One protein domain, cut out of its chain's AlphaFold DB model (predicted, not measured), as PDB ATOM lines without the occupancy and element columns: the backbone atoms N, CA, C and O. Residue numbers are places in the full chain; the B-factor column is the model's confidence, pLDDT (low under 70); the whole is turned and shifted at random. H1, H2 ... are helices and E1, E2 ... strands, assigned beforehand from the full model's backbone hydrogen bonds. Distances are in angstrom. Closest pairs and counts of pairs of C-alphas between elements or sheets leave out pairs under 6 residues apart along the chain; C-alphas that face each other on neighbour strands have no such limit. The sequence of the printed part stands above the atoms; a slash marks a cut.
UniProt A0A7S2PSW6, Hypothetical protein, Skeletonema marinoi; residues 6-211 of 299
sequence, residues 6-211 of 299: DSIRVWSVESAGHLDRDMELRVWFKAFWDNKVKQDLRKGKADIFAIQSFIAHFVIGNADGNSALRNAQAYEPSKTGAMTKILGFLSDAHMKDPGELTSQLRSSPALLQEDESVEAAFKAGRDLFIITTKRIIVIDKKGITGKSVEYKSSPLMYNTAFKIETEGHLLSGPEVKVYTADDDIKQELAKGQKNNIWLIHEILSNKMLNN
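This is residues 6 to 211 of the 299 residues of the protein "Hypothetical protein" of Skeletonema marinoi (UniProt A0A7S2PSW6). A twisted sheet of seven strands makes a long wall, and a small sheet, E8 E9 E10, is partly face to face with it on one face, with H4 wedged between the two sheets. H1 and H3 cover parts of the wall's other face, the hairpins of E1, E2 and E3 reach out at one end, and H2 lies far out on a long loose loop. The printed part has 206 residues, in the order E1 E2 E3 H1 H2 H3 E4 E5 E6 E7 E8 E9 E10 H4, class mixed. The large sheet runs E3 E2 E1 E7 E6 E5 E4; both sheets are antiparallel throughout. The whole is compact, with a radius of gyration of the C-alphas of 17.0 A and spans of 51 by 42 by 36 A.

In the large sheet, E1 is residues 8 to 14, from C-alpha 8 at (26.983, 36.780, -34.386), E2 23 to 29, E3 36 to 41, E4 118 to 124, E5 127 to 132, E6 135 to 142, 21.2 A long, and E7 148 to 155, 23.0 A. The small sheet has E8, 161 to 165, E9, 175 to 179, and E10, 185 to 188. The helices are H1, 48 to 60, 17.5 A; H2, 82 to 89; H3, 98 to 107; and H4, 194 to 208, 20.9 A, ending at C-alpha 208, (16.011, 25.032, -42.566).

E1 E2 E3, E4 E5 E6 E7 and E8 E9 E10 are meanders, each strand the antiparallel neighbour of the one before. E1, of the first meander, and E7, of the second, are antiparallel neighbours, with N 151 and O 13 within hydrogen-bond range, 2.8 A apart. The sheets form a sandwich, two sheets face to face, their best planes 32 degrees apart; Ala 124 of E4 and Glu 188 of E10 have the closest C-alphas of those strands, 5.4 A. In E9 and E10, N 178 and O 185 are 2.8 A apart. H1 is over E1, along the strands, at a height of 8.8 A; their closest C-alphas are Val 13 and Ile 48, 6.0 A. H3, on the same face, stands up from the sheet; its Pro 98 and Val 118 of E4 are closest, 5.2 A. H4 is on the opposite face, and on the small sheet too, where Ile 164 of E8 and His 201 are closest, 6.8 A. H2 is on neither sheet but near H4. In H1, H2, H3 and H4 every O i to N i+4 pair is within hydrogen-bond range.

The C-alphas of Asp 20 and Thr 80 are farthest apart, 53.8 A. The printed part has no cut, and its one long link is H1 to H2. Confidence is under 70 at residues 18 to 21, 65 to 96, 144, 168 to 171 and 210 to 211.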
ATOM      1  N   ASP A   6      25.926  36.362 -29.005       86.94
ATOM      2  CA  ASP A   6      24.581  35.978 -29.446       86.94
ATOM      3  C   ASP A   6      24.081  36.774 -30.668       86.94
ATOM      4  O   ASP A   6      23.138  36.362 -31.351       86.94
ATOM      5  N   SER A   7      24.719  37.904 -30.987       91.25
ATOM      6  CA  SER A   7      24.440  38.687 -32.191       91.25
ATOM      7  C   SER A   7      25.189  38.175 -33.422       91.25
ATOM      8  O   SER A   7      24.796  38.515 -34.536       91.25
ATOM      9  N   ILE A   8      26.213  37.330 -33.264       94.69
ATOM     10  CA  ILE A   8      26.983  36.780 -34.386       94.69
ATOM     11  C   ILE A   8      26.092  35.857 -35.225       94.69
ATOM     12  O   ILE A   8      25.308  35.060 -34.709       94.69
ATOM     13  N   ARG A   9      26.187  35.993 -36.547       93.75
ATOM     14  CA  ARG A   9      25.390  35.239 -37.526       93.75
ATOM     15  C   ARG A   9      26.254  34.432 -38.475       93.75
ATOM     16  O   ARG A   9      25.858  33.340 -38.850       93.75
ATOM     17  N   VAL A  10      27.418  34.953 -38.842       96.44
ATOM     18  CA  VAL A  10      28.385  34.289 -39.721       96.44
ATOM     19  C   VAL A  10      29.778  34.662 -39.233       96.44
ATOM     20  O   VAL A  10      29.992  35.765 -38.732       96.44
ATOM     21  N   TRP A  11      30.745  33.770 -39.384       96.94
ATOM     22  CA  TRP A  11      32.152  34.116 -39.199       96.94
ATOM     23  C   TRP A  11      33.021  33.372 -40.196       96.94
ATOM     24  O   TRP A  11      32.639  32.324 -40.718       96.94
ATOM     25  N   SER A  12      34.207  33.906 -40.454       96.56
ATOM     26  CA  SER A  12      35.240  33.191 -41.177       96.56
ATOM     27  C   SER A  12      36.615  33.455 -40.597       96.56
ATOM     28  O   SER A  12      36.891  34.517 -40.038       96.56
ATOM     29  N   VAL A  13      37.476  32.452 -40.723       95.69
ATOM     30  CA  VAL A  13      38.904  32.598 -40.472       95.69
ATOM     31  C   VAL A  13      39.678  32.232 -41.725       95.69
ATOM     32  O   VAL A  13      39.380  31.236 -42.379       95.69
ATOM     33  N   GLU A  14      40.664  33.045 -42.078       94.00
ATOM     34  CA  GLU A  14      41.487  32.875 -43.270       94.00
ATOM     35  C   GLU A  14      42.941  32.647 -42.865       94.00
ATOM     36  O   GLU A  14      43.520  33.416 -42.092       94.00
ATOM     37  N   SER A  15      43.541  31.573 -43.378       90.44
ATOM     38  CA  SER A  15      44.948  31.275 -43.136       90.44
ATOM     39  C   SER A  15      45.872  32.213 -43.915       90.44
ATOM     40  O   SER A  15      45.547  32.711 -44.996       90.44
ATOM     41  N   ALA A  16      47.074  32.412 -43.378       85.25
ATOM     42  CA  ALA A  16      48.104  33.211 -44.020       85.25
ATOM     43  C   ALA A  16      48.511  32.613 -45.378       85.25
ATOM     44  O   ALA A  16      48.746  31.410 -45.504       85.25
ATOM     45  N   GLY A  17      48.656  33.478 -46.384       78.81
ATOM     46  CA  GLY A  17      49.174  33.115 -47.703       78.81
ATOM     47  C   GLY A  17      50.707  33.005 -47.761       78.81
ATOM     48  O   GLY A  17      51.394  32.788 -46.763       78.81
ATOM     49  N   HIS A  18      51.265  33.152 -48.969       59.44
ATOM     50  CA  HIS A  18      52.703  32.966 -49.223       59.44
ATOM     51  C   HIS A  18      53.585  34.184 -48.901       59.44
ATOM     52  O   HIS A  18      54.766  34.009 -48.631       59.44
ATOM     53  N   LEU A  19      53.034  35.398 -48.960       54.59
ATOM     54  CA  LEU A  19      53.776  36.661 -48.883       54.59
ATOM     55  C   LEU A  19      53.326  37.433 -47.650       54.59
ATOM     56  O   LEU A  19      52.257  38.013 -47.751       54.59
ATOM     57  N   ASP A  20      54.077  37.362 -46.540       55.44
ATOM     58  CA  ASP A  20      53.921  38.095 -45.254       55.44
ATOM     59  C   ASP A  20      52.491  38.530 -44.866       55.44
ATOM     60  O   ASP A  20      52.258  39.580 -44.276       55.44
ATOM     61  N   ARG A  21      51.497  37.740 -45.281       64.56
ATOM     62  CA  ARG A  21      50.096  38.119 -45.221       64.56
ATOM     63  C   ARG A  21      49.579  37.561 -43.924       64.56
ATOM     64  O   ARG A  21      49.672  36.351 -43.690       64.56
ATOM     65  N   ASP A  22      49.051  38.457 -43.116       79.12
ATOM     66  CA  ASP A  22      48.402  38.112 -41.873       79.12
ATOM     67  C   ASP A  22      47.208  37.184 -42.135       79.12
ATOM     68  O   ASP A  22      46.615  37.155 -43.218       79.12
ATOM     69  N   MET A  23      46.913  36.347 -41.146       91.94
ATOM     70  CA  MET A  23      45.643  35.632 -41.087       91.94
ATOM     71  C   MET A  23      44.527  36.657 -40.877       91.94
ATOM     72  O   MET A  23      44.785  37.765 -40.416       91.94
ATOM     73  N   GLU A  24      43.286  36.304 -41.168       94.19
ATOM     74  CA  GLU A  24      42.175  37.249 -41.041       94.19
ATOM     75  C   GLU A  24      41.000  36.595 -40.323       94.19
ATOM     76  O   GLU A  24      40.617  35.471 -40.642       94.19
ATOM     77  N   LEU A  25      40.426  37.302 -39.355       95.88
ATOM     78  CA  LEU A  25      39.136  36.985 -38.759       95.88
ATOM     79  C   LEU A  25      38.090  37.930 -39.344       95.88
ATOM     80  O   LEU A  25      38.271  39.149 -39.337       95.88
ATOM     81  N   ARG A  26      36.963  37.373 -39.784       96.12
ATOM     82  CA  ARG A  26      35.766  38.136 -40.135       96.12
ATOM     83  C   ARG A  26      34.577  37.637 -39.330       96.12
ATOM     84  O   ARG A  26      34.357  36.434 -39.221       96.12
ATOM     85  N   VAL A  27      33.807  38.561 -38.771       96.62
ATOM     86  CA  VAL A  27      32.600  38.270 -37.990       96.62
ATOM     87  C   VAL A  27      31.482  39.153 -38.506       96.62
ATOM     88  O   VAL A  27      31.622  40.372 -38.503       96.62
ATOM     89  N   TRP A  28      30.376  38.544 -38.911       96.00
ATOM     90  CA  TRP A  28      29.148  39.237 -39.266       96.00
ATOM     91  C   TRP A  28      28.107  38.993 -38.194       96.00
ATOM     92  O   TRP A  28      27.913  37.865 -37.732       96.00
ATOM     93  N   PHE A  29      27.431  40.058 -37.801       94.12
ATOM     94  CA  PHE A  29      26.501  40.057 -36.686       94.12
ATOM     95  C   PHE A  29      25.200  40.768 -37.059       94.12
ATOM     96  O   PHE A  29      25.066  41.370 -38.121       94.12
ATOM     97  N   LYS A  30      24.185  40.643 -36.210       90.75
ATOM     98  CA  LYS A  30      22.907  41.335 -36.374       90.75
ATOM     99  C   LYS A  30      23.095  42.806 -35.995       90.75
ATOM    100  O   LYS A  30      23.181  43.126 -34.815       90.75
ATOM    101  N   ALA A  31      23.118  43.686 -36.990       88.62
ATOM    102  CA  ALA A  31      23.090  45.135 -36.817       88.62
ATOM    103  C   ALA A  31      22.475  45.804 -38.053       88.62
ATOM    104  O   ALA A  31      22.431  45.204 -39.125       88.62
ATOM    105  N   PHE A  32      21.981  47.034 -37.893       84.12
ATOM    106  CA  PHE A  32      21.334  47.781 -38.978       84.12
ATOM    107  C   PHE A  32      22.345  48.341 -39.995       84.12
ATOM    108  O   PHE A  32      22.070  48.368 -41.190       84.12
ATOM    109  N   TRP A  33      23.525  48.762 -39.534       85.12
ATOM    110  CA  TRP A  33      24.643  49.221 -40.363       85.12
ATOM    111  C   TRP A  33      25.948  48.608 -39.859       85.12
ATOM    112  O   TRP A  33      26.025  48.195 -38.701       85.12
ATOM    113  N   ASP A  34      26.961  48.583 -40.730       88.12
ATOM    114  CA  ASP A  34      28.332  48.156 -40.417       88.12
ATOM    115  C   ASP A  34      28.387  46.856 -39.598       88.12
ATOM    116  O   ASP A  34      28.997  46.749 -38.536       88.12
ATOM    117  N   ASN A  35      27.659  45.850 -40.077       92.75
ATOM    118  CA  ASN A  35      27.382  44.624 -39.342       92.75
ATOM    119  C   ASN A  35      28.521  43.595 -39.433       92.75
ATOM    120  O   ASN A  35      28.291  42.390 -39.303       92.75
ATOM    121  N   LYS A  36      29.745  44.067 -39.690       94.56
ATOM    122  CA  LYS A  36      30.916  43.245 -39.968       94.56
ATOM    123  C   LYS A  36      32.145  43.788 -39.256       94.56
ATOM    124  O   LYS A  36      32.533  44.934 -39.433       94.56
ATOM    125  N   VAL A  37      32.832  42.911 -38.534       94.62
ATOM    126  CA  VAL A  37      34.184  43.161 -38.031       94.62
ATOM    127  C   VAL A  37      35.170  42.388 -38.882       94.62
ATOM    128  O   VAL A  37      34.971  41.200 -39.143       94.62
ATOM    129  N   LYS A  38      36.254  43.047 -39.283       95.00
ATOM    130  CA  LYS A  38      37.421  42.414 -39.891       95.00
ATOM    131  C   LYS A  38      38.647  42.732 -39.044       95.00
ATOM    132  O   LYS A  38      38.874  43.891 -38.712       95.00
ATOM    133  N   GLN A  39      39.417  41.705 -38.711       94.50
ATOM    134  CA  GLN A  39      40.619  41.829 -37.901       94.50
ATOM    135  C   GLN A  39      41.751  41.001 -38.503       94.50
ATOM    136  O   GLN A  39      41.642  39.778 -38.607       94.50
ATOM    137  N   ASP A  40      42.855  41.666 -38.828       93.88
ATOM    138  CA  ASP A  40      44.084  41.003 -39.248       93.88
ATOM    139  C   ASP A  40      44.811  40.434 -38.020       93.88
ATOM    140  O   ASP A  40      44.859  41.044 -36.944       93.88
ATOM    141  N   LEU A  41      45.354  39.233 -38.178       92.00
ATOM    142  CA  LEU A  41      45.977  38.421 -37.147       92.00
ATOM    143  C   LEU A  41      47.380  38.027 -37.599       92.00
ATOM    144  O   LEU A  41      47.558  37.273 -38.558       92.00
ATOM    145  N   ARG A  42      48.395  38.479 -36.859       89.81
ATOM    146  CA  ARG A  42      49.786  38.184 -37.210       89.81
ATOM    147  C   ARG A  42      50.052  36.687 -37.264       89.81
ATOM    148  O   ARG A  42      49.774  35.949 -36.310       89.81
ATOM    149  N   LYS A  43      50.644  36.241 -38.372       84.50
ATOM    150  CA  LYS A  43      51.020  34.838 -38.575       84.50
ATOM    151  C   LYS A  43      51.886  34.333 -37.414       84.50
ATOM    152  O   LYS A  43      52.856  34.975 -37.018       84.50
ATOM    153  N   GLY A  44      51.525  33.178 -36.854       86.31
ATOM    154  CA  GLY A  44      52.238  32.562 -35.726       86.31
ATOM    155  C   GLY A  44      52.043  33.257 -34.371       86.31
ATOM    156  O   GLY A  44      52.675  32.858 -33.397       86.31
ATOM    157  N   LYS A  45      51.194  34.291 -34.288       91.00
ATOM    158  CA  LYS A  45      50.814  34.960 -33.030       91.00
ATOM    159  C   LYS A  45      49.367  34.711 -32.619       91.00
ATOM    160  O   LYS A  45      49.009  35.023 -31.490       91.00
ATOM    161  N   ALA A  46      48.559  34.147 -33.510       89.44
ATOM    162  CA  ALA A  46      47.193  33.738 -33.231       89.44
ATOM    163  C   ALA A  46      46.943  32.333 -33.784       89.44
ATOM    164  O   ALA A  46      47.561  31.930 -34.772       89.44
ATOM    165  N   ASP A  47      46.019  31.618 -33.156       90.44
ATOM    166  CA  ASP A  47      45.501  30.350 -33.655       90.44
ATOM    167  C   ASP A  47      44.076  30.573 -34.162       90.44
ATOM    168  O   ASP A  47      43.136  30.777 -33.393       90.44
ATOM    169  N   ILE A  48      43.927  30.568 -35.485       92.00
ATOM    170  CA  ILE A  48      42.636  30.786 -36.129       92.00
ATOM    171  C   ILE A  48      41.629  29.663 -35.863       92.00
ATOM    172  O   ILE A  48      40.431  29.936 -35.838       92.00
ATOM    173  N   PHE A  49      42.083  28.430 -35.629       90.25
ATOM    174  CA  PHE A  49      41.199  27.300 -35.342       90.25
ATOM    175  C   PHE A  49      40.729  27.334 -33.891       90.25
ATOM    176  O   PHE A  49      39.553  27.090 -33.623       90.25
ATOM    177  N   ALA A  50      41.595  27.751 -32.965       91.69
ATOM    178  CA  ALA A  50      41.183  28.032 -31.592       91.69
ATOM    179  C   ALA A  50      40.142  29.167 -31.538       91.69
ATOM    180  O   ALA A  50      39.121  29.034 -30.865       91.69
ATOM    181  N   ILE A  51      40.348  30.252 -32.298       94.06
ATOM    182  CA  ILE A  51      39.385  31.363 -32.397       94.06
ATOM    183  C   ILE A  51      38.049  30.882 -32.973       94.06
ATOM    184  O   ILE A  51      36.992  31.157 -32.410       94.06
ATOM    185  N   GLN A  52      38.073  30.147 -34.085       93.38
ATOM    186  CA  GLN A  52      36.853  29.629 -34.698       93.38
ATOM    187  C   GLN A  52      36.131  28.623 -33.787       93.38
ATOM    188  O   GLN A  52      34.900  28.614 -33.773       93.38
ATOM    189  N   SER A  53      36.858  27.800 -33.028       91.31
ATOM    190  CA  SER A  53      36.282  26.864 -32.053       91.31
ATOM    191  C   SER A  53      35.626  27.600 -30.888       91.31
ATOM    192  O   SER A  53      34.505  27.272 -30.501       91.31
ATOM    193  N   PHE A  54      36.277  28.654 -30.390       92.44
ATOM    194  CA  PHE A  54      35.722  29.539 -29.371       92.44
ATOM    195  C   PHE A  54      34.423  30.202 -29.848       92.44
ATOM    196  O   PHE A  54      33.413  30.144 -29.153       92.44
ATOM    197  N   ILE A  55      34.402  30.776 -31.057       94.19
ATOM    198  CA  ILE A  55      33.183  31.388 -31.612       94.19
ATOM    199  C   ILE A  55      32.085  30.330 -31.790       94.19
ATOM    200  O   ILE A  55      30.944  30.570 -31.404       94.19
ATOM    201  N   ALA A  56      32.416  29.147 -32.321       91.94
ATOM    202  CA  ALA A  56      31.448  28.065 -32.507       91.94
ATOM    203  C   ALA A  56      30.764  27.671 -31.187       91.94
ATOM    204  O   ALA A  56      29.542  27.549 -31.159       91.94
ATOM    205  N   HIS A  57      31.536  27.556 -30.102       89.06
ATOM    206  CA  HIS A  57      31.031  27.243 -28.765       89.06
ATOM    207  C   HIS A  57      29.945  28.222 -28.296       89.06
ATOM    208  O   HIS A  57      28.870  27.799 -27.886       89.06
ATOM    209  N   PHE A  58      30.177  29.529 -28.415       89.06
ATOM    210  CA  PHE A  58      29.206  30.518 -27.932       89.06
ATOM    211  C   PHE A  58      28.052  30.788 -28.901       89.06
ATOM    212  O   PHE A  58      26.962  31.143 -28.462       89.06
ATOM    213  N   VAL A  59      28.275  30.652 -30.210       90.06
ATOM    214  CA  VAL A  59      27.266  31.002 -31.223       90.06
ATOM    215  C   VAL A  59      26.309  29.847 -31.509       90.06
ATOM    216  O   VAL A  59      25.126  30.079 -31.755       90.06
ATOM    217  N   ILE A  60      26.816  28.612 -31.513       87.94
ATOM    218  CA  ILE A  60      26.042  27.409 -31.850       87.94
ATOM    219  C   ILE A  60      25.629  26.632 -30.589       87.94
ATOM    220  O   ILE A  60      24.626  25.919 -30.613       87.94
ATOM    221  N   GLY A  61      26.360  26.780 -29.484       82.94
ATOM    222  CA  GLY A  61      26.101  26.082 -28.225       82.94
ATOM    223  C   GLY A  61      27.206  25.095 -27.861       82.94
ATOM    224  O   GLY A  61      28.203  24.954 -28.569       82.94
ATOM    225  N   ASN A  62      27.032  24.417 -26.730       74.94
ATOM    226  CA  ASN A  62      28.037  23.524 -26.165       74.94
ATOM    227  C   ASN A  62      28.139  22.199 -26.935       74.94
ATOM    228  O   ASN A  62      27.270  21.840 -27.727       74.94
ATOM    229  N   ALA A  63      29.218  21.458 -26.667       74.25
ATOM    230  CA  ALA A  63      29.382  20.074 -27.111       74.25
ATOM    231  C   ALA A  63      28.691  19.084 -26.149       74.25
ATOM    232  O   ALA A  63      29.234  18.038 -25.816       74.25
ATOM    233  N   ASP A  64      27.523  19.454 -25.630       70.12
ATOM    234  CA  ASP A  64      26.752  18.684 -24.649       70.12
ATOM    235  C   ASP A  64      25.633  17.853 -25.303       70.12
ATOM    236  O   ASP A  64      24.833  17.230 -24.606       70.12
ATOM    237  N   GLY A  65      25.566  17.849 -26.640       63.31
ATOM    238  CA  GLY A  65      24.495  17.225 -27.411       63.31
ATOM    239  C   GLY A  65      23.239  18.095 -27.543       63.31
ATOM    240  O   GLY A  65      22.350  17.748 -28.320       63.31
ATOM    241  N   ASN A  66      23.165  19.245 -26.860       59.19
ATOM    242  CA  ASN A  66      22.073  20.206 -26.981       59.19
ATOM    243  C   ASN A  66      22.448  21.273 -28.012       59.19
ATOM    244  O   ASN A  66      22.908  22.368 -27.692       59.19
ATOM    245  N   SER A  67      22.252  20.960 -29.290       61.88
ATOM    246  CA  SER A  67      22.428  21.962 -30.343       61.88
ATOM    247  C   SER A  67      21.457  23.133 -30.148       61.88
ATOM    248  O   SER A  67      20.292  22.927 -29.806       61.88
ATOM    249  N   ALA A  68      21.881  24.366 -30.458       61.00
ATOM    250  CA  ALA A  68      20.952  25.502 -30.521       61.00
ATOM    251  C   ALA A  68      19.830  25.300 -31.566       61.00
ATOM    252  O   ALA A  68      18.792  25.960 -31.519       61.00
ATOM    253  N   LEU A  69      20.002  24.342 -32.481       57.53
ATOM    254  CA  LEU A  69      18.919  23.769 -33.274       57.53
ATOM    255  C   LEU A  69      18.197  22.684 -32.460       57.53
ATOM    256  O   LEU A  69      18.734  21.594 -32.272       57.53
ATOM    257  N   ARG A  70      16.941  22.943 -32.069       52.00
ATOM    258  CA  ARG A  70      16.094  22.019 -31.281       52.00
ATOM    259  C   ARG A  70      15.980  20.593 -31.842       52.00
ATOM    260  O   ARG A  70      15.735  19.675 -31.072       52.00
ATOM    261  N   ASN A  71      16.184  20.412 -33.148       52.03
ATOM    262  CA  ASN A  71      16.131  19.118 -33.834       52.03
ATOM    263  C   ASN A  71      17.425  18.803 -34.608       52.03
ATOM    264  O   ASN A  71      17.367  18.272 -35.715       52.03
ATOM    265  N   ALA A  72      18.606  19.142 -34.080       51.28
ATOM    266  CA  ALA A  72      19.871  18.660 -34.650       51.28
ATOM    267  C   ALA A  72      20.095  17.169 -34.353       51.28
ATOM    268  O   ALA A  72      21.117  16.780 -33.799       51.28
ATOM    269  N   GLN A  73      19.137  16.317 -34.697       50.12
ATOM    270  CA  GLN A  73      19.450  14.911 -34.869       50.12
ATOM    271  C   GLN A  73      20.274  14.793 -36.150       50.12
ATOM    272  O   GLN A  73      19.956  15.436 -37.157       50.12
ATOM    273  N   ALA A  74      21.354  14.009 -36.097       46.91
ATOM    274  CA  ALA A  74      21.997  13.540 -37.316       46.91
ATOM    275  C   ALA A  74      20.900  12.962 -38.204       46.91
ATOM    276  O   ALA A  74      20.055  12.211 -37.713       46.91
ATOM    277  N   TYR A  75      20.869  13.366 -39.469       43.28
ATOM    278  CA  TYR A  75      19.955  12.778 -40.431       43.28
ATOM    279  C   TYR A  75      20.094  11.246 -40.392       43.28
ATOM    280  O   TYR A  75      21.078  10.687 -40.875       43.28
ATOM    281  N   GLU A  76      19.122  10.567 -39.782       39.91
ATOM    282  CA  GLU A  76      18.993   9.123 -39.894       39.91
ATOM    283  C   GLU A  76      18.238   8.852 -41.194       39.91
ATOM    284  O   GLU A  76      17.118   9.349 -41.362       39.91
ATOM    285  N   PRO A  77      18.831   8.109 -42.142       40.53
ATOM    286  CA  PRO A  77      18.185   7.850 -43.415       40.53
ATOM    287  C   PRO A  77      16.818   7.229 -43.156       40.53
ATOM    288  O   PRO A  77      16.701   6.189 -42.503       40.53
ATOM    289  N   SER A  78      15.768   7.874 -43.670       38.09
ATOM    290  CA  SER A  78      14.429   7.301 -43.586       38.09
ATOM    291  C   SER A  78      14.473   5.886 -44.175       38.09
ATOM    292  O   SER A  78      15.067   5.662 -45.232       38.09
ATOM    293  N   LYS A  79      13.841   4.911 -43.507       43.44
ATOM    294  CA  LYS A  79      13.746   3.507 -43.969       43.44
ATOM    295  C   LYS A  79      12.977   3.351 -45.295       43.44
ATOM    296  O   LYS A  79      12.703   2.237 -45.734       43.44
ATOM    297  N   THR A  80      12.620   4.457 -45.937       39.62
ATOM    298  CA  THR A  80      11.989   4.520 -47.245       39.62
ATOM    299  C   THR A  80      13.082   4.435 -48.312       39.62
ATOM    300  O   THR A  80      13.945   5.305 -48.413       39.62
ATOM    301  N   GLY A  81      13.048   3.377 -49.129       41.34
ATOM    302  CA  GLY A  81      14.092   2.973 -50.089       41.34
ATOM    303  C   GLY A  81      14.489   3.967 -51.199       41.34
ATOM    304  O   GLY A  81      15.209   3.583 -52.119       41.34
ATOM    305  N   ALA A  82      14.061   5.229 -51.130       50.12
ATOM    306  CA  ALA A  82      14.633   6.324 -51.909       50.12
ATOM    307  C   ALA A  82      16.060   6.659 -51.435       50.12
ATOM    308  O   ALA A  82      16.956   6.833 -52.258       50.12
ATOM    309  N   MET A  83      16.309   6.632 -50.121       41.03
ATOM    310  CA  MET A  83      17.594   7.050 -49.546       41.03
ATOM    311  C   MET A  83      18.680   5.977 -49.586       41.03
ATOM    312  O   MET A  83      19.846   6.307 -49.757       41.03
ATOM    313  N   THR A  84      18.329   4.689 -49.540       40.31
ATOM    314  CA  THR A  84      19.301   3.599 -49.762       40.31
ATOM    315  C   THR A  84      19.882   3.642 -51.180       40.31
ATOM    316  O   THR A  84      21.052   3.330 -51.383       40.31
ATOM    317  N   LYS A  85      19.090   4.090 -52.165       43.03
ATOM    318  CA  LYS A  85      19.562   4.325 -53.539       43.03
ATOM    319  C   LYS A  85      20.454   5.562 -53.644       43.03
ATOM    320  O   LYS A  85      21.395   5.552 -54.428       43.03
ATOM    321  N   ILE A  86      20.187   6.596 -52.845       46.59
ATOM    322  CA  ILE A  86      20.993   7.821 -52.802       46.59
ATOM    323  C   ILE A  86      22.322   7.566 -52.078       46.59
ATOM    324  O   ILE A  86      23.354   7.940 -52.611       46.59
ATOM    325  N   LEU A  87      22.348   6.826 -50.962       42.00
ATOM    326  CA  LEU A  87      23.594   6.426 -50.287       42.00
ATOM    327  C   LEU A  87      24.505   5.566 -51.181       42.00
ATOM    328  O   LEU A  87      25.717   5.746 -51.164       42.00
ATOM    329  N   GLY A  88      23.930   4.682 -52.005       42.88
ATOM    330  CA  GLY A  88      24.676   3.938 -53.029       42.88
ATOM    331  C   GLY A  88      25.141   4.794 -54.217       42.88
ATOM    332  O   GLY A  88      26.067   4.407 -54.914       42.88
ATOM    333  N   PHE A  89      24.535   5.963 -54.442       43.88
ATOM    334  CA  PHE A  89      24.954   6.939 -55.453       43.88
ATOM    335  C   PHE A  89      26.069   7.873 -54.941       43.88
ATOM    336  O   PHE A  89      26.844   8.404 -55.732       43.88
ATOM    337  N   LEU A  90      26.207   8.031 -53.619       46.66
ATOM    338  CA  LEU A  90      27.289   8.791 -52.982       46.66
ATOM    339  C   LEU A  90      28.665   8.103 -53.063       46.66
ATOM    340  O   LEU A  90      29.664   8.706 -52.673       46.66
ATOM    341  N   SER A  91      28.731   6.866 -53.571       42.62
ATOM    342  CA  SER A  91      29.990   6.138 -53.760       42.62
ATOM    343  C   SER A  91      30.700   6.455 -55.077       42.62
ATOM    344  O   SER A  91      31.881   6.139 -55.205       42.62
ATOM    345  N   ASP A  92      30.019   7.065 -56.052       42.53
ATOM    346  CA  ASP A  92      30.620   7.349 -57.353       42.53
ATOM    347  C   ASP A  92      31.182   8.772 -57.413       42.53
ATOM    348  O   ASP A  92      30.468   9.765 -57.519       42.53
ATOM    349  N   ALA A  93      32.516   8.810 -57.335       41.28
ATOM    350  CA  ALA A  93      33.439   9.863 -57.741       41.28
ATOM    351  C   ALA A  93      33.026  11.309 -57.397       41.28
ATOM    352  O   ALA A  93      32.249  11.943 -58.103       41.28
ATOM    353  N   HIS A  94      33.709  11.862 -56.385       51.12
ATOM    354  CA  HIS A  94      33.839  13.287 -56.014       51.12
ATOM    355  C   HIS A  94      33.189  13.737 -54.696       51.12
ATOM    356  O   HIS A  94      33.431  14.880 -54.300       51.12
ATOM    357  N   MET A  95      32.493  12.863 -53.960       55.66
ATOM    358  CA  MET A  95      32.052  13.154 -52.589       55.66
ATOM    359  C   MET A  95      33.010  12.542 -51.557       55.66
ATOM    360  O   MET A  95      33.436  11.401 -51.709       55.66
ATOM    361  N   LYS A  96      33.405  13.314 -50.536       59.47
ATOM    362  CA  LYS A  96      34.163  12.765 -49.399       59.47
ATOM    363  C   LYS A  96      33.193  12.034 -48.475       59.47
ATOM    364  O   LYS A  96      32.113  12.563 -48.218       59.47
ATOM    365  N   ASP A  97      33.598  10.874 -47.960       72.06
ATOM    366  CA  ASP A  97      32.817  10.148 -46.959       72.06
ATOM    367  C   ASP A  97      32.526  11.062 -45.748       72.06
ATOM    368  O   ASP A  97      33.465  11.638 -45.178       72.06
ATOM    369  N   PRO A  98      31.251  11.255 -45.354       77.25
ATOM    370  CA  PRO A  98      30.904  12.137 -44.244       77.25
ATOM    371  C   PRO A  98      31.508  11.701 -42.903       77.25
ATOM    372  O   PRO A  98      31.869  12.558 -42.094       77.25
ATOM    373  N   GLY A  99      31.663  10.396 -42.657       76.44
ATOM    374  CA  GLY A  99      32.242   9.869 -41.418       76.44
ATOM    375  C   GLY A  99      33.746  10.130 -41.319       76.44
ATOM    376  O   GLY A  99      34.238  10.630 -40.299       76.44
ATOM    377  N   GLU A 100      34.474   9.867 -42.402       79.62
ATOM    378  CA  GLU A 100      35.896  10.179 -42.535       79.62
ATOM    379  C   GLU A 100      36.132  11.686 -42.403       79.62
ATOM    380  O   GLU A 100      36.966  12.122 -41.606       79.62
ATOM    381  N   LEU A 101      35.352  12.501 -43.121       81.31
ATOM    382  CA  LEU A 101      35.480  13.954 -43.062       81.31
ATOM    383  C   LEU A 101      35.120  14.501 -41.676       81.31
ATOM    384  O   LEU A 101      35.783  15.418 -41.203       81.31
ATOM    385  N   THR A 102      34.135  13.919 -40.990       84.69
ATOM    386  CA  THR A 102      33.827  14.266 -39.594       84.69
ATOM    387  C   THR A 102      35.035  14.016 -38.696       84.69
ATOM    388  O   THR A 102      35.448  14.900 -37.948       84.69
ATOM    389  N   SER A 103      35.647  12.837 -38.805       83.44
ATOM    390  CA  SER A 103      36.823  12.464 -38.009       83.44
ATOM    391  C   SER A 103      38.017  13.378 -38.305       83.44
ATOM    392  O   SER A 103      38.717  13.830 -37.393       83.44
ATOM    393  N   GLN A 104      38.215  13.720 -39.581       83.69
ATOM    394  CA  GLN A 104      39.248  14.649 -40.021       83.69
ATOM    395  C   GLN A 104      39.024  16.062 -39.456       83.69
ATOM    396  O   GLN A 104      39.936  16.632 -38.869       83.69
ATOM    397  N   LEU A 105      37.820  16.624 -39.595       87.31
ATOM    398  CA  LEU A 105      37.522  18.006 -39.191       87.31
ATOM    399  C   LEU A 105      37.299  18.177 -37.679       87.31
ATOM    400  O   LEU A 105      37.160  19.303 -37.208       87.31
ATOM    401  N   ARG A 106      37.258  17.090 -36.903       85.88
ATOM    402  CA  ARG A 106      37.366  17.138 -35.433       85.88
ATOM    403  C   ARG A 106      38.816  17.182 -34.955       85.88
ATOM    404  O   ARG A 106      39.079  17.669 -33.863       85.88
ATOM    405  N   SER A 107      39.751  16.667 -35.753       76.44
ATOM    406  CA  SER A 107      41.152  16.500 -35.352       76.44
ATOM    407  C   SER A 107      42.080  17.540 -35.978       76.44
ATOM    408  O   SER A 107      42.804  18.226 -35.261       76.44
ATOM    409  N   SER A 108      42.087  17.667 -37.308       75.12
ATOM    410  CA  SER A 108      42.999  18.567 -38.016       75.12
ATOM    411  C   SER A 108      42.451  19.006 -39.384       75.12
ATOM    412  O   SER A 108      42.472  18.225 -40.346       75.12
ATOM    413  N   PRO A 109      42.012  20.272 -39.520       79.00
ATOM    414  CA  PRO A 109      41.841  21.262 -38.448       79.00
ATOM    415  C   PRO A 109      40.686  20.904 -37.501       79.00
ATOM    416  O   PRO A 109      39.708  20.311 -37.943       79.00
ATOM    417  N   ALA A 110      40.777  21.305 -36.229       82.25
ATOM    418  CA  ALA A 110      39.688  21.184 -35.254       82.25
ATOM    419  C   ALA A 110      38.594  22.229 -35.542       82.25
ATOM    420  O   ALA A 110      38.527  23.285 -34.919       82.25
ATOM    421  N   LEU A 111      37.781  21.960 -36.563       89.00
ATOM    422  CA  LEU A 111      36.690  22.823 -37.006       89.00
ATOM    423  C   LEU A 111      35.362  22.453 -36.352       89.00
ATOM    424  O   LEU A 111      34.560  23.346 -36.089       89.00
ATOM    425  N   LEU A 112      35.103  21.164 -36.135       90.94
ATOM    426  CA  LEU A 112      33.833  20.666 -35.609       90.94
ATOM    427  C   LEU A 112      33.874  20.529 -34.089       90.94
ATOM    428  O   LEU A 112      34.900  20.164 -33.519       90.94
ATOM    429  N   GLN A 113      32.731  20.766 -33.449       90.19
ATOM    430  CA  GLN A 113      32.527  20.366 -32.056       90.19
ATOM    431  C   GLN A 113      32.465  18.834 -31.937       90.19
ATOM    432  O   GLN A 113      32.212  18.133 -32.921       90.19
ATOM    433  N   GLU A 114      32.673  18.299 -30.733       87.12
ATOM    434  CA  GLU A 114      32.678  16.845 -30.500       87.12
ATOM    435  C   GLU A 114      31.348  16.178 -30.892       87.12
ATOM    436  O   GLU A 114      31.338  15.075 -31.439       87.12
ATOM    437  N   ASP A 115      30.236  16.882 -30.687       86.06
ATOM    438  CA  ASP A 115      28.871  16.465 -31.017       86.06
ATOM    439  C   ASP A 115      28.393  16.953 -32.404       86.06
ATOM    440  O   ASP A 115      27.260  16.697 -32.810       86.06
ATOM    441  N   GLU A 116      29.242  17.649 -33.163       88.62
ATOM    442  CA  GLU A 116      28.944  18.101 -34.523       88.62
ATOM    443  C   GLU A 116      29.457  17.074 -35.541       88.62
ATOM    444  O   GLU A 116      30.591  16.594 -35.443       88.62
ATOM    445  N   SER A 117      28.634  16.717 -36.528       84.88
ATOM    446  CA  SER A 117      28.971  15.742 -37.573       84.88
ATOM    447  C   SER A 117      28.661  16.289 -38.960       84.88
ATOM    448  O   SER A 117      27.746  17.093 -39.140       84.88
ATOM    449  N   VAL A 118      29.447  15.872 -39.952       86.12
ATOM    450  CA  VAL A 118      29.183  16.162 -41.362       86.12
ATOM    451  C   VAL A 118      28.058  15.259 -41.842       86.12
ATOM    452  O   VAL A 118      28.116  14.048 -41.657       86.12
ATOM    453  N   GLU A 119      27.062  15.844 -42.501       83.25
ATOM    454  CA  GLU A 119      26.000  15.083 -43.163       83.25
ATOM    455  C   GLU A 119      26.263  14.928 -44.653       83.25
ATOM    456  O   GLU A 119      26.069  13.856 -45.218       83.25
ATOM    457  N   ALA A 120      26.750  15.992 -45.290       85.12
ATOM    458  CA  ALA A 120      27.154  15.952 -46.683       85.12
ATOM    459  C   ALA A 120      28.259  16.970 -46.964       85.12
ATOM    460  O   ALA A 120      28.332  18.027 -46.335       85.12
ATOM    461  N   ALA A 121      29.115  16.659 -47.933       85.75
ATOM    462  CA  ALA A 121      30.191  17.541 -48.361       85.75
ATOM    463  C   ALA A 121      30.369  17.478 -49.873       85.75
ATOM    464  O   ALA A 121      30.658  16.425 -50.433       85.75
ATOM    465  N   PHE A 122      30.250  18.623 -50.529       86.31
ATOM    466  CA  PHE A 122      30.234  18.747 -51.976       86.31
ATOM    467  C   PHE A 122      31.431  19.559 -52.443       86.31
ATOM    468  O   PHE A 122      31.744  20.612 -51.889       86.31
ATOM    469  N   LYS A 123      32.095  19.086 -53.494       83.81
ATOM    470  CA  LYS A 123      33.153  19.850 -54.145       83.81
ATOM    471  C   LYS A 123      32.537  20.865 -55.110       83.81
ATOM    472  O   LYS A 123      31.891  20.476 -56.082       83.81
ATOM    473  N   ALA A 124      32.799  22.144 -54.872       86.25
ATOM    474  CA  ALA A 124      32.388  23.258 -55.719       86.25
ATOM    475  C   ALA A 124      33.647  23.899 -56.322       86.25
ATOM    476  O   ALA A 124      34.312  24.736 -55.715       86.25
ATOM    477  N   GLY A 125      34.079  23.409 -57.487       85.25
ATOM    478  CA  GLY A 125      35.353  23.819 -58.083       85.25
ATOM    479  C   GLY A 125      36.564  23.492 -57.191       85.25
ATOM    480  O   GLY A 125      36.954  22.327 -57.062       85.25
ATOM    481  N   ARG A 126      37.203  24.526 -56.618       84.00
ATOM    482  CA  ARG A 126      38.340  24.387 -55.680       84.00
ATOM    483  C   ARG A 126      37.906  24.291 -54.218       84.00
ATOM    484  O   ARG A 126      38.736  23.914 -53.384       84.00
ATOM    485  N   ASP A 127      36.647  24.600 -53.957       87.69
ATOM    486  CA  ASP A 127      36.106  24.808 -52.629       87.69
ATOM    487  C   ASP A 127      35.356  23.560 -52.166       87.69
ATOM    488  O   ASP A 127      35.013  22.666 -52.954       87.69
ATOM    489  N   LEU A 128      35.122  23.490 -50.861       89.62
ATOM    490  CA  LEU A 128      34.314  22.451 -50.243       89.62
ATOM    491  C   LEU A 128      33.107  23.097 -49.563       89.62
ATOM    492  O   LEU A 128      33.269  23.897 -48.643       89.62
ATOM    493  N   PHE A 129      31.911  22.725 -50.012       93.75
ATOM    494  CA  PHE A 129      30.635  23.106 -49.421       93.75
ATOM    495  C   PHE A 129      30.148  21.977 -48.515       93.75
ATOM    496  O   PHE A 129      29.802  20.897 -48.990       93.75
ATOM    497  N   ILE A 130      30.159  22.200 -47.207       93.50
ATOM    498  CA  ILE A 130      29.897  21.181 -46.191       93.50
ATOM    499  C   ILE A 130      28.624  21.552 -45.440       93.50
ATOM    500  O   ILE A 130      28.489  22.678 -44.964       93.50
ATOM    501  N   ILE A 131      27.717  20.595 -45.288       92.88
ATOM    502  CA  ILE A 131      26.543  20.712 -44.427       92.88
ATOM    503  C   ILE A 131      26.756  19.784 -43.231       92.88
ATOM    504  O   ILE A 131      26.948  18.577 -43.400       92.88
ATOM    505  N   THR A 132      26.742  20.350 -42.027       92.50
ATOM    506  CA  THR A 132      26.854  19.611 -40.765       92.50
ATOM    507  C   THR A 132      25.494  19.497 -40.079       92.50
ATOM    508  O   THR A 132      24.484  20.048 -40.533       92.50
ATOM    509  N   THR A 133      25.457  18.819 -38.934       88.75
ATOM    510  CA  THR A 133      24.295  18.832 -38.041       88.75
ATOM    511  C   THR A 133      23.931  20.232 -37.543       88.75
ATOM    512  O   THR A 133      22.766  20.461 -37.221       88.75
ATOM    513  N   LYS A 134      24.881  21.180 -37.517       90.56
ATOM    514  CA  LYS A 134      24.713  22.492 -36.869       90.56
ATOM    515  C   LYS A 134      24.829  23.706 -37.808       90.56
ATOM    516  O   LYS A 134      24.176  24.731 -37.590       90.56
ATOM    517  N   ARG A 135      25.636  23.629 -38.866       94.25
ATOM    518  CA  ARG A 135      25.962  24.768 -39.742       94.25
ATOM    519  C   ARG A 135      26.332  24.332 -41.153       94.25
ATOM    520  O   ARG A 135      26.581  23.166 -41.438       94.25
ATOM    521  N   ILE A 136      26.413  25.321 -42.028       96.12
ATOM    522  CA  ILE A 136      27.106  25.219 -43.306       96.12
ATOM    523  C   ILE A 136      28.544  25.693 -43.097       96.12
ATOM    524  O   ILE A 136      28.765  26.741 -42.483       96.12
ATOM    525  N   ILE A 137      29.513  24.942 -43.616       96.38
ATOM    526  CA  ILE A 137      30.927  25.321 -43.653       96.38
ATOM    527  C   ILE A 137      31.375  25.396 -45.112       96.38
ATOM    528  O   ILE A 137      31.207  24.441 -45.866       96.38
ATOM    529  N   VAL A 138      31.971  26.521 -45.503       95.75
ATOM    530  CA  VAL A 138      32.641  26.674 -46.798       95.75
ATOM    531  C   VAL A 138      34.140  26.739 -46.557       95.75
ATOM    532  O   VAL A 138      34.609  27.604 -45.815       95.75
ATOM    533  N   ILE A 139      34.879  25.824 -47.178       93.75
ATOM    534  CA  ILE A 139      36.344  25.844 -47.205       93.75
ATOM    535  C   ILE A 139      36.770  26.326 -48.589       93.75
ATOM    536  O   ILE A 139      36.739  25.553 -49.545       93.75
ATOM    537  N   ASP A 140      37.153  27.594 -48.687       90.88
ATOM    538  CA  ASP A 140      37.501  28.266 -49.943       90.88
ATOM    539  C   ASP A 140      39.017  28.449 -50.053       90.88
ATOM    540  O   ASP A 140      39.670  28.986 -49.153       90.88
ATOM    541  N   LYS A 141      39.592  28.015 -51.179       87.44
ATOM    542  CA  LYS A 141      41.004  28.270 -51.493       87.44
ATOM    543  C   LYS A 141      41.166  29.648 -52.134       87.44
ATOM    544  O   LYS A 141      40.981  29.821 -53.340       87.44
ATOM    545  N   LYS A 142      41.669  30.607 -51.357       83.00
ATOM    546  CA  LYS A 142      41.857  31.997 -51.776       83.00
ATOM    547  C   LYS A 142      43.084  32.217 -52.661       83.00
ATOM    548  O   LYS A 142      44.158  31.628 -52.496       83.00
ATOM    549  N   GLY A 143      42.926  33.166 -53.584       72.75
ATOM    550  CA  GLY A 143      43.971  33.647 -54.486       72.75
ATOM    551  C   GLY A 143      44.313  32.691 -55.635       72.75
ATOM    552  O   GLY A 143      43.809  31.570 -55.740       72.75
ATOM    553  N   ILE A 144      45.204  33.152 -56.516       65.31
ATOM    554  CA  ILE A 144      45.640  32.402 -57.706       65.31
ATOM    555  C   ILE A 144      46.431  31.150 -57.296       65.31
ATOM    556  O   ILE A 144      46.234  30.077 -57.858       65.31
ATOM    557  N   THR A 145      47.278  31.262 -56.267       70.69
ATOM    558  CA  THR A 145      48.120  30.153 -55.783       70.69
ATOM    559  C   THR A 145      47.391  29.183 -54.848       70.69
ATOM    560  O   THR A 145      47.931  28.116 -54.568       70.69
ATOM    561  N   GLY A 146      46.201  29.540 -54.340       72.38
ATOM    562  CA  GLY A 146      45.413  28.703 -53.423       72.38
ATOM    563  C   GLY A 146      46.073  28.429 -52.065       72.38
ATOM    564  O   GLY A 146      45.715  27.461 -51.401       72.38
ATOM    565  N   LYS A 147      47.084  29.222 -51.679       79.31
ATOM    566  CA  LYS A 147      47.884  29.014 -50.458       79.31
ATOM    567  C   LYS A 147      47.228  29.551 -49.187       79.31
ATOM    568  O   LYS A 147      47.635  29.163 -48.100       79.31
ATOM    569  N   SER A 148      46.257  30.446 -49.331       88.25
ATOM    570  CA  SER A 148      45.404  30.897 -48.237       88.25
ATOM    571  C   SER A 148      44.073  30.160 -48.332       88.25
ATOM    572  O   SER A 148      43.581  29.915 -49.435       88.25
ATOM    573  N   VAL A 149      43.528  29.759 -47.190       91.31
ATOM    574  CA  VAL A 149      42.268  29.021 -47.100       91.31
ATOM    575  C   VAL A 149      41.353  29.755 -46.136       91.31
ATOM    576  O   VAL A 149      41.736  29.990 -44.991       91.31
ATOM    577  N   GLU A 150      40.160  30.109 -46.599       93.88
ATOM    578  CA  GLU A 150      39.085  30.640 -45.767       93.88
ATOM    579  C   GLU A 150      38.183  29.501 -45.294       93.88
ATOM    580  O   GLU A 150      37.718  28.692 -46.094       93.88
ATOM    581  N   TYR A 151      37.897  29.482 -43.997       95.62
ATOM    582  CA  TYR A 151      36.927  28.603 -43.361       95.62
ATOM    583  C   TYR A 151      35.753  29.460 -42.889       95.62
ATOM    584  O   TYR A 151      35.820  30.081 -41.827       95.62
ATOM    585  N   LYS A 152      34.686  29.535 -43.690       96.62
ATOM    586  CA  LYS A 152      33.468  30.307 -43.388       96.62
ATOM    587  C   LYS A 152      32.417  29.397 -42.763       96.62
ATOM    588  O   LYS A 152      32.143  28.327 -43.290       96.62
ATOM    589  N   SER A 153      31.827  29.819 -41.652       97.12
ATOM    590  CA  SER A 153      30.790  29.098 -40.908       97.12
ATOM    591  C   SER A 153      29.499  29.911 -40.856       97.12
ATOM    592  O   SER A 153      29.514  31.062 -40.423       97.12
ATOM    593  N   SER A 154      28.384  29.292 -41.254       96.06
ATOM    594  CA  SER A 154      27.035  29.870 -41.190       96.06
ATOM    595  C   SER A 154      26.072  28.903 -40.493       96.06
ATOM    596  O   SER A 154      25.655  27.915 -41.111       96.06
ATOM    597  N   PRO A 155      25.732  29.127 -39.210       94.19
ATOM    598  CA  PRO A 155      24.759  28.321 -38.476       94.19
ATOM    599  C   PRO A 155      23.426  28.221 -39.207       94.19
ATOM    600  O   PRO A 155      22.870  29.223 -39.654       94.19
ATOM    601  N   LEU A 156      22.882  27.004 -39.290       90.69
ATOM    602  CA  LEU A 156      21.638  26.759 -40.025       90.69
ATOM    603  C   LEU A 156      20.463  27.542 -39.432       90.69
ATOM    604  O   LEU A 156      19.610  28.009 -40.178       90.69
ATOM    605  N   MET A 157      20.459  27.746 -38.108       86.06
ATOM    606  CA  MET A 157      19.387  28.452 -37.394       86.06
ATOM    607  C   MET A 157      19.242  29.929 -37.773       86.06
ATOM    608  O   MET A 157      18.208  30.527 -37.491       86.06
ATOM    609  N   TYR A 158      20.268  30.521 -38.391       88.38
ATOM    610  CA  TYR A 158      20.261  31.924 -38.805       88.38
ATOM    611  C   TYR A 158      20.024  32.120 -40.304       88.38
ATOM    612  O   TYR A 158      19.773  33.246 -40.732       88.38
ATOM    613  N   ASN A 159      20.085  31.056 -41.106       89.81
ATOM    614  CA  ASN A 159      19.877  31.151 -42.547       89.81
ATOM    615  C   ASN A 159      18.373  31.282 -42.842       89.81
ATOM    616  O   ASN A 159      17.545  30.526 -42.329       89.81
ATOM    617  N   THR A 160      17.991  32.252 -43.672       84.69
ATOM    618  CA  THR A 160      16.574  32.614 -43.854       84.69
ATOM    619  C   THR A 160      15.919  31.895 -45.023       84.69
ATOM    620  O   THR A 160      14.739  31.555 -44.943       84.69
ATOM    621  N   ALA A 161      16.675  31.629 -46.080       91.69
ATOM    622  CA  ALA A 161      16.203  30.960 -47.278       91.69
ATOM    623  C   ALA A 161      17.374  30.293 -48.002       91.69
ATOM    624  O   ALA A 161      18.545  30.564 -47.726       91.69
ATOM    625  N   PHE A 162      17.053  29.469 -48.990       95.44
ATOM    626  CA  PHE A 162      18.011  29.002 -49.977       95.44
ATOM    627  C   PHE A 162      17.342  28.946 -51.353       95.44
ATOM    628  O   PHE A 162      16.117  28.968 -51.471       95.44
ATOM    629  N   LYS A 163      18.159  28.911 -52.398       95.31
ATOM    630  CA  LYS A 163      17.755  28.793 -53.794       95.31
ATOM    631  C   LYS A 163      18.606  27.719 -54.454       95.31
ATOM    632  O   LYS A 163      19.802  27.614 -54.183       95.31
ATOM    633  N   ILE A 164      17.968  26.955 -55.327       93.81
ATOM    634  CA  ILE A 164      18.606  25.950 -56.166       93.81
ATOM    635  C   ILE A 164      18.379  26.333 -57.620       93.81
ATOM    636  O   ILE A 164      17.252  26.626 -58.019       93.81
ATOM    637  N   GLU A 165      19.447  26.319 -58.405       90.75
ATOM    638  CA  GLU A 165      19.398  26.472 -59.853       90.75
ATOM    639  C   GLU A 165      20.006  25.231 -60.505       90.75
ATOM    640  O   GLU A 165      21.123  24.814 -60.195       90.75
ATOM    641  N   THR A 166      19.254  24.599 -61.401       86.19
ATOM    642  CA  THR A 166      19.760  23.480 -62.199       86.19
ATOM    643  C   THR A 166      20.548  23.990 -63.401       86.19
ATOM    644  O   THR A 166      20.315  25.104 -63.864       86.19
ATOM    645  N   GLU A 167      21.427  23.151 -63.953       80.06
ATOM    646  CA  GLU A 167      22.200  23.450 -65.166       80.06
ATOM    647  C   GLU A 167      21.304  23.994 -66.293       80.06
ATOM    648  O   GLU A 167      20.358  23.324 -66.713       80.06
ATOM    649  N   GLY A 168      21.593  25.212 -66.763       66.25
ATOM    650  CA  GLY A 168      20.837  25.878 -67.830       66.25
ATOM    651  C   GLY A 168      21.582  25.958 -69.167       66.25
ATOM    652  O   GLY A 168      20.999  25.685 -70.212       66.25
ATOM    653  N   HIS A 169      22.873  26.314 -69.155       64.06
ATOM    654  CA  HIS A 169      23.694  26.483 -70.363       64.06
ATOM    655  C   HIS A 169      24.831  25.448 -70.428       64.06
ATOM    656  O   HIS A 169      25.227  24.878 -69.418       64.06
ATOM    657  N   LEU A 170      25.408  25.228 -71.619       63.03
ATOM    658  CA  LEU A 170      26.358  24.143 -71.914       63.03
ATOM    659  C   LEU A 170      27.613  24.095 -71.011       63.03
ATOM    660  O   LEU A 170      28.270  23.054 -70.966       63.03
ATOM    661  N   LEU A 171      27.954  25.180 -70.310       65.69
ATOM    662  CA  LEU A 171      29.216  25.334 -69.577       65.69
ATOM    663  C   LEU A 171      29.070  25.487 -68.055       65.69
ATOM    664  O   LEU A 171      30.078  25.334 -67.373       65.69
ATOM    665  N   SER A 172      27.876  25.781 -67.528       80.25
ATOM    666  CA  SER A 172      27.686  26.020 -66.091       80.25
ATOM    667  C   SER A 172      27.185  24.767 -65.383       80.25
ATOM    668  O   SER A 172      26.400  23.995 -65.942       80.25
ATOM    669  N   GLY A 173      27.638  24.571 -64.152       86.38
ATOM    670  CA  GLY A 173      27.091  23.554 -63.268       86.38
ATOM    671  C   GLY A 173      25.786  24.001 -62.606       86.38
ATOM    672  O   GLY A 173      25.307  25.113 -62.844       86.38
ATOM    673  N   PRO A 174      25.172  23.129 -61.793       91.81
ATOM    674  CA  PRO A 174      24.072  23.520 -60.939       91.81
ATOM    675  C   PRO A 174      24.603  24.322 -59.747       91.81
ATOM    676  O   PRO A 174      25.729  24.120 -59.287       91.81
ATOM    677  N   GLU A 175      23.771  25.209 -59.218       93.75
ATOM    678  CA  GLU A 175      24.163  26.181 -58.207       93.75
ATOM    679  C   GLU A 175      23.239  26.114 -56.991       93.75
ATOM    680  O   GLU A 175      22.012  26.057 -57.110       93.75
ATOM    681  N   VAL A 176      23.844  26.154 -55.802       95.31
ATOM    682  CA  VAL A 176      23.146  26.432 -54.549       95.31
ATOM    683  C   VAL A 176      23.502  27.830 -54.068       95.31
ATOM    684  O   VAL A 176      24.666  28.239 -54.056       95.31
ATOM    685  N   LYS A 177      22.481  28.545 -53.608       96.50
ATOM    686  CA  LYS A 177      22.617  29.812 -52.907       96.50
ATOM    687  C   LYS A 177      21.903  29.736 -51.562       96.50
ATOM    688  O   LYS A 177      20.721  29.417 -51.523       96.50
ATOM    689  N   VAL A 178      22.585  30.067 -50.471       95.94
ATOM    690  CA  VAL A 178      21.995  30.179 -49.129       95.94
ATOM    691  C   VAL A 178      22.064  31.629 -48.676       95.94
ATOM    692  O   VAL A 178      23.145  32.216 -48.644       95.94
ATOM    693  N   TYR A 179      20.908  32.189 -48.326       92.81
ATOM    694  CA  TYR A 179      20.787  33.568 -47.864       92.81
ATOM    695  C   TYR A 179      21.178  33.644 -46.390       92.81
ATOM    696  O   TYR A 179      20.602  32.951 -45.541       92.81
ATOM    697  N   THR A 180      22.177  34.473 -46.099       89.38
ATOM    698  CA  THR A 180      22.741  34.647 -44.755       89.38
ATOM    699  C   THR A 180      22.601  36.105 -44.304       89.38
ATOM    700  O   THR A 180      22.063  36.931 -45.034       89.38
ATOM    701  N   ALA A 181      23.040  36.434 -43.085       74.94
ATOM    702  CA  ALA A 181      23.116  37.830 -42.628       74.94
ATOM    703  C   ALA A 181      24.335  38.599 -43.199       74.94
ATOM    704  O   ALA A 181      24.484  39.794 -42.947       74.94
ATOM    705  N   ASP A 182      25.216  37.894 -43.910       77.62
ATOM    706  CA  ASP A 182      26.289  38.407 -44.773       77.62
ATOM    707  C   ASP A 182      25.830  38.338 -46.250       77.62
ATOM    708  O   ASP A 182      24.668  38.058 -46.535       77.62
ATOM    709  N   ASP A 183      26.754  38.512 -47.192       81.44
ATOM    710  CA  ASP A 183      26.692  37.982 -48.545       81.44
ATOM    711  C   ASP A 183      26.261  36.506 -48.566       81.44
ATOM    712  O   ASP A 183      26.720  35.661 -47.778       81.44
ATOM    713  N   ASP A 184      25.397  36.196 -49.534       90.75
ATOM    714  CA  ASP A 184      24.909  34.849 -49.794       90.75
ATOM    715  C   ASP A 184      26.066  33.850 -49.934       90.75
ATOM    716  O   ASP A 184      27.051  34.086 -50.643       90.75
ATOM    717  N   ILE A 185      25.922  32.672 -49.325       93.75
ATOM    718  CA  ILE A 185      26.788  31.542 -49.665       93.75
ATOM    719  C   ILE A 185      26.346  31.039 -51.031       93.75
ATOM    720  O   ILE A 185      25.276  30.452 -51.156       93.75
ATOM    721  N   LYS A 186      27.178  31.260 -52.045       94.94
ATOM    722  CA  LYS A 186      26.938  30.853 -53.428       94.94
ATOM    723  C   LYS A 186      27.960  29.794 -53.831       94.94
ATOM    724  O   LYS A 186      29.157  30.062 -53.740       94.94
ATOM    725  N   GLN A 187      27.516  28.608 -54.239       94.25
ATOM    726  CA  GLN A 187      28.393  27.501 -54.628       94.25
ATOM    727  C   GLN A 187      27.889  26.841 -55.911       94.25
ATOM    728  O   GLN A 187      26.763  26.345 -55.967       94.25
ATOM    729  N   GLU A 188      28.746  26.823 -56.928       92.75
ATOM    730  CA  GLU A 188      28.502  26.150 -58.203       92.75
ATOM    731  C   GLU A 188      29.214  24.791 -58.195       92.75
ATOM    732  O   GLU A 188      30.427  24.700 -57.974       92.75
ATOM    733  N   LEU A 189      28.455  23.716 -58.398       90.06
ATOM    734  CA  LEU A 189      29.017  22.375 -58.519       90.06
ATOM    735  C   LEU A 189      29.595  22.168 -59.921       90.06
ATOM    736  O   LEU A 189      29.349  22.940 -60.841       90.06
ATOM    737  N   ALA A 190      30.360  21.095 -60.120       87.56
ATOM    738  CA  ALA A 190      30.759  20.716 -61.472       87.56
ATOM    739  C   ALA A 190      29.527  20.396 -62.345       87.56
ATOM    740  O   ALA A 190      28.464  20.022 -61.851       87.56
ATOM    741  N   LYS A 191      29.680  20.489 -63.665       85.88
ATOM    742  CA  LYS A 191      28.654  20.035 -64.609       85.88
ATOM    743  C   LYS A 191      28.357  18.536 -64.430       85.88
ATOM    744  O   LYS A 191      29.250  17.750 -64.119       85.88
ATOM    745  N   GLY A 192      27.112  18.136 -64.659       82.81
ATOM    746  CA  GLY A 192      26.601  16.780 -64.466       82.81
ATOM    747  C   GLY A 192      26.185  16.464 -63.026       82.81
ATOM    748  O   GLY A 192      25.753  15.347 -62.753       82.81
ATOM    749  N   GLN A 193      26.275  17.415 -62.092       83.88
ATOM    750  CA  GLN A 193      26.046  17.184 -60.657       83.88
ATOM    751  C   GLN A 193      24.572  17.373 -60.251       83.88
ATOM    752  O   GLN A 193      24.264  17.798 -59.137       83.88
ATOM    753  N   LYS A 194      23.634  17.026 -61.148       80.81
ATOM    754  CA  LYS A 194      22.184  17.183 -60.935       80.81
ATOM    755  C   LYS A 194      21.684  16.438 -59.691       80.81
ATOM    756  O   LYS A 194      20.866  16.961 -58.946       80.81
ATOM    757  N   ASN A 195      22.167  15.227 -59.441       82.81
ATOM    758  CA  ASN A 195      21.727  14.461 -58.272       82.81
ATOM    759  C   ASN A 195      22.218  15.104 -56.967       82.81
ATOM    760  O   ASN A 195      21.462  15.194 -56.005       82.81
ATOM    761  N   ASN A 196      23.443  15.634 -56.968       84.88
ATOM    762  CA  ASN A 196      24.010  16.311 -55.807       84.88
ATOM    763  C   ASN A 196      23.276  17.617 -55.495       84.88
ATOM    764  O   ASN A 196      23.030  17.895 -54.326       84.88
ATOM    765  N   ILE A 197      22.842  18.383 -56.504       87.81
ATOM    766  CA  ILE A 197      22.062  19.596 -56.231       87.81
ATOM    767  C   ILE A 197      20.670  19.286 -55.650       87.81
ATOM    768  O   ILE A 197      20.213  19.991 -54.751       87.81
ATOM    769  N   TRP A 198      20.017  18.203 -56.084       86.62
ATOM    770  CA  TRP A 198      18.752  17.763 -55.479       86.62
ATOM    771  C   TRP A 198      18.938  17.197 -54.069       86.62
ATOM    772  O   TRP A 198      18.096  17.434 -53.208       86.62
ATOM    773  N   LEU A 199      20.060  16.529 -53.799       83.38
ATOM    774  CA  LEU A 199      20.408  16.113 -52.442       83.38
ATOM    775  C   LEU A 199      20.625  17.325 -51.524       83.38
ATOM    776  O   LEU A 199      20.102  17.358 -50.412       83.38
ATOM    777  N   ILE A 200      21.336  18.357 -51.992       88.50
ATOM    778  CA  ILE A 200      21.482  19.622 -51.254       88.50
ATOM    779  C   ILE A 200      20.108  20.237 -50.965       88.50
ATOM    780  O   ILE A 200      19.855  20.650 -49.834       88.50
ATOM    781  N   HIS A 201      19.210  20.271 -51.957       91.44
ATOM    782  CA  HIS A 201      17.840  20.755 -51.779       91.44
ATOM    783  C   HIS A 201      17.109  20.007 -50.655       91.44
ATOM    784  O   HIS A 201      16.513  20.642 -49.787       91.44
ATOM    785  N   GLU A 202      17.153  18.674 -50.656       85.31
ATOM    786  CA  GLU A 202      16.504  17.840 -49.638       85.31
ATOM    787  C   GLU A 202      17.069  18.110 -48.238       85.31
ATOM    788  O   GLU A 202      16.311  18.395 -47.306       85.31
ATOM    789  N   ILE A 203      18.398  18.095 -48.095       84.75
ATOM    790  CA  ILE A 203      19.069  18.328 -46.810       84.75
ATOM    791  C   ILE A 203      18.724  19.722 -46.266       84.75
ATOM    792  O   ILE A 203      18.337  19.852 -45.102       84.75
ATOM    793  N   LEU A 204      18.833  20.770 -47.090       89.00
ATOM    794  CA  LEU A 204      18.533  22.139 -46.662       89.00
ATOM    795  C   LEU A 204      17.045  22.334 -46.359       89.00
ATOM    796  O   LEU A 204      16.725  23.003 -45.378       89.00
ATOM    797  N   SER A 205      16.142  21.710 -47.122       86.81
ATOM    798  CA  SER A 205      14.702  21.731 -46.829       86.81
ATOM    799  C   SER A 205      14.424  21.159 -45.441       86.81
ATOM    800  O   SER A 205      13.806  21.821 -44.607       86.81
ATOM    801  N   ASN A 206      14.964  19.970 -45.157       82.56
ATOM    802  CA  ASN A 206      14.780  19.302 -43.873       82.56
ATOM    803  C   ASN A 206      15.342  20.122 -42.707       82.56
ATOM    804  O   ASN A 206      14.717  20.209 -41.652       82.56
ATOM    805  N   LYS A 207      16.504  20.753 -42.892       81.81
ATOM    806  CA  LYS A 207      17.202  21.470 -41.817       81.81
ATOM    807  C   LYS A 207      16.717  22.892 -41.578       81.81
ATOM    808  O   LYS A 207      16.762  23.357 -40.440       81.81
ATOM    809  N   MET A 208      16.318  23.600 -42.633       83.69
ATOM    810  CA  MET A 208      16.011  25.032 -42.566       83.69
ATOM    811  C   MET A 208      14.515  25.342 -42.543       83.69
ATOM    812  O   MET A 208      14.148  26.409 -42.055       83.69
ATOM    813  N   LEU A 209      13.658  24.464 -43.077       79.62
ATOM    814  CA  LEU A 209      12.219  24.738 -43.198       79.62
ATOM    815  C   LEU A 209      11.385  24.051 -42.112       79.62
ATOM    816  O   LEU A 209      10.384  24.610 -41.676       79.62
ATOM    817  N   ASN A 210      11.815  22.879 -41.633       64.12
ATOM    818  CA  ASN A 210      11.043  22.080 -40.671       64.12
ATOM    819  C   ASN A 210      11.336  22.419 -39.199       64.12
ATOM    820  O   ASN A 210      10.759  21.804 -38.303       64.12
ATOM    821  N   ASN A 211      12.217  23.388 -38.932       56.97
ATOM    822  CA  ASN A 211      12.444  23.898 -37.584       56.97
ATOM    823  C   ASN A 211      11.711  25.227 -37.402       56.97
ATOM    824  O   ASN A 211      11.924  26.126 -38.219       56.97
TER     825      ASN A 211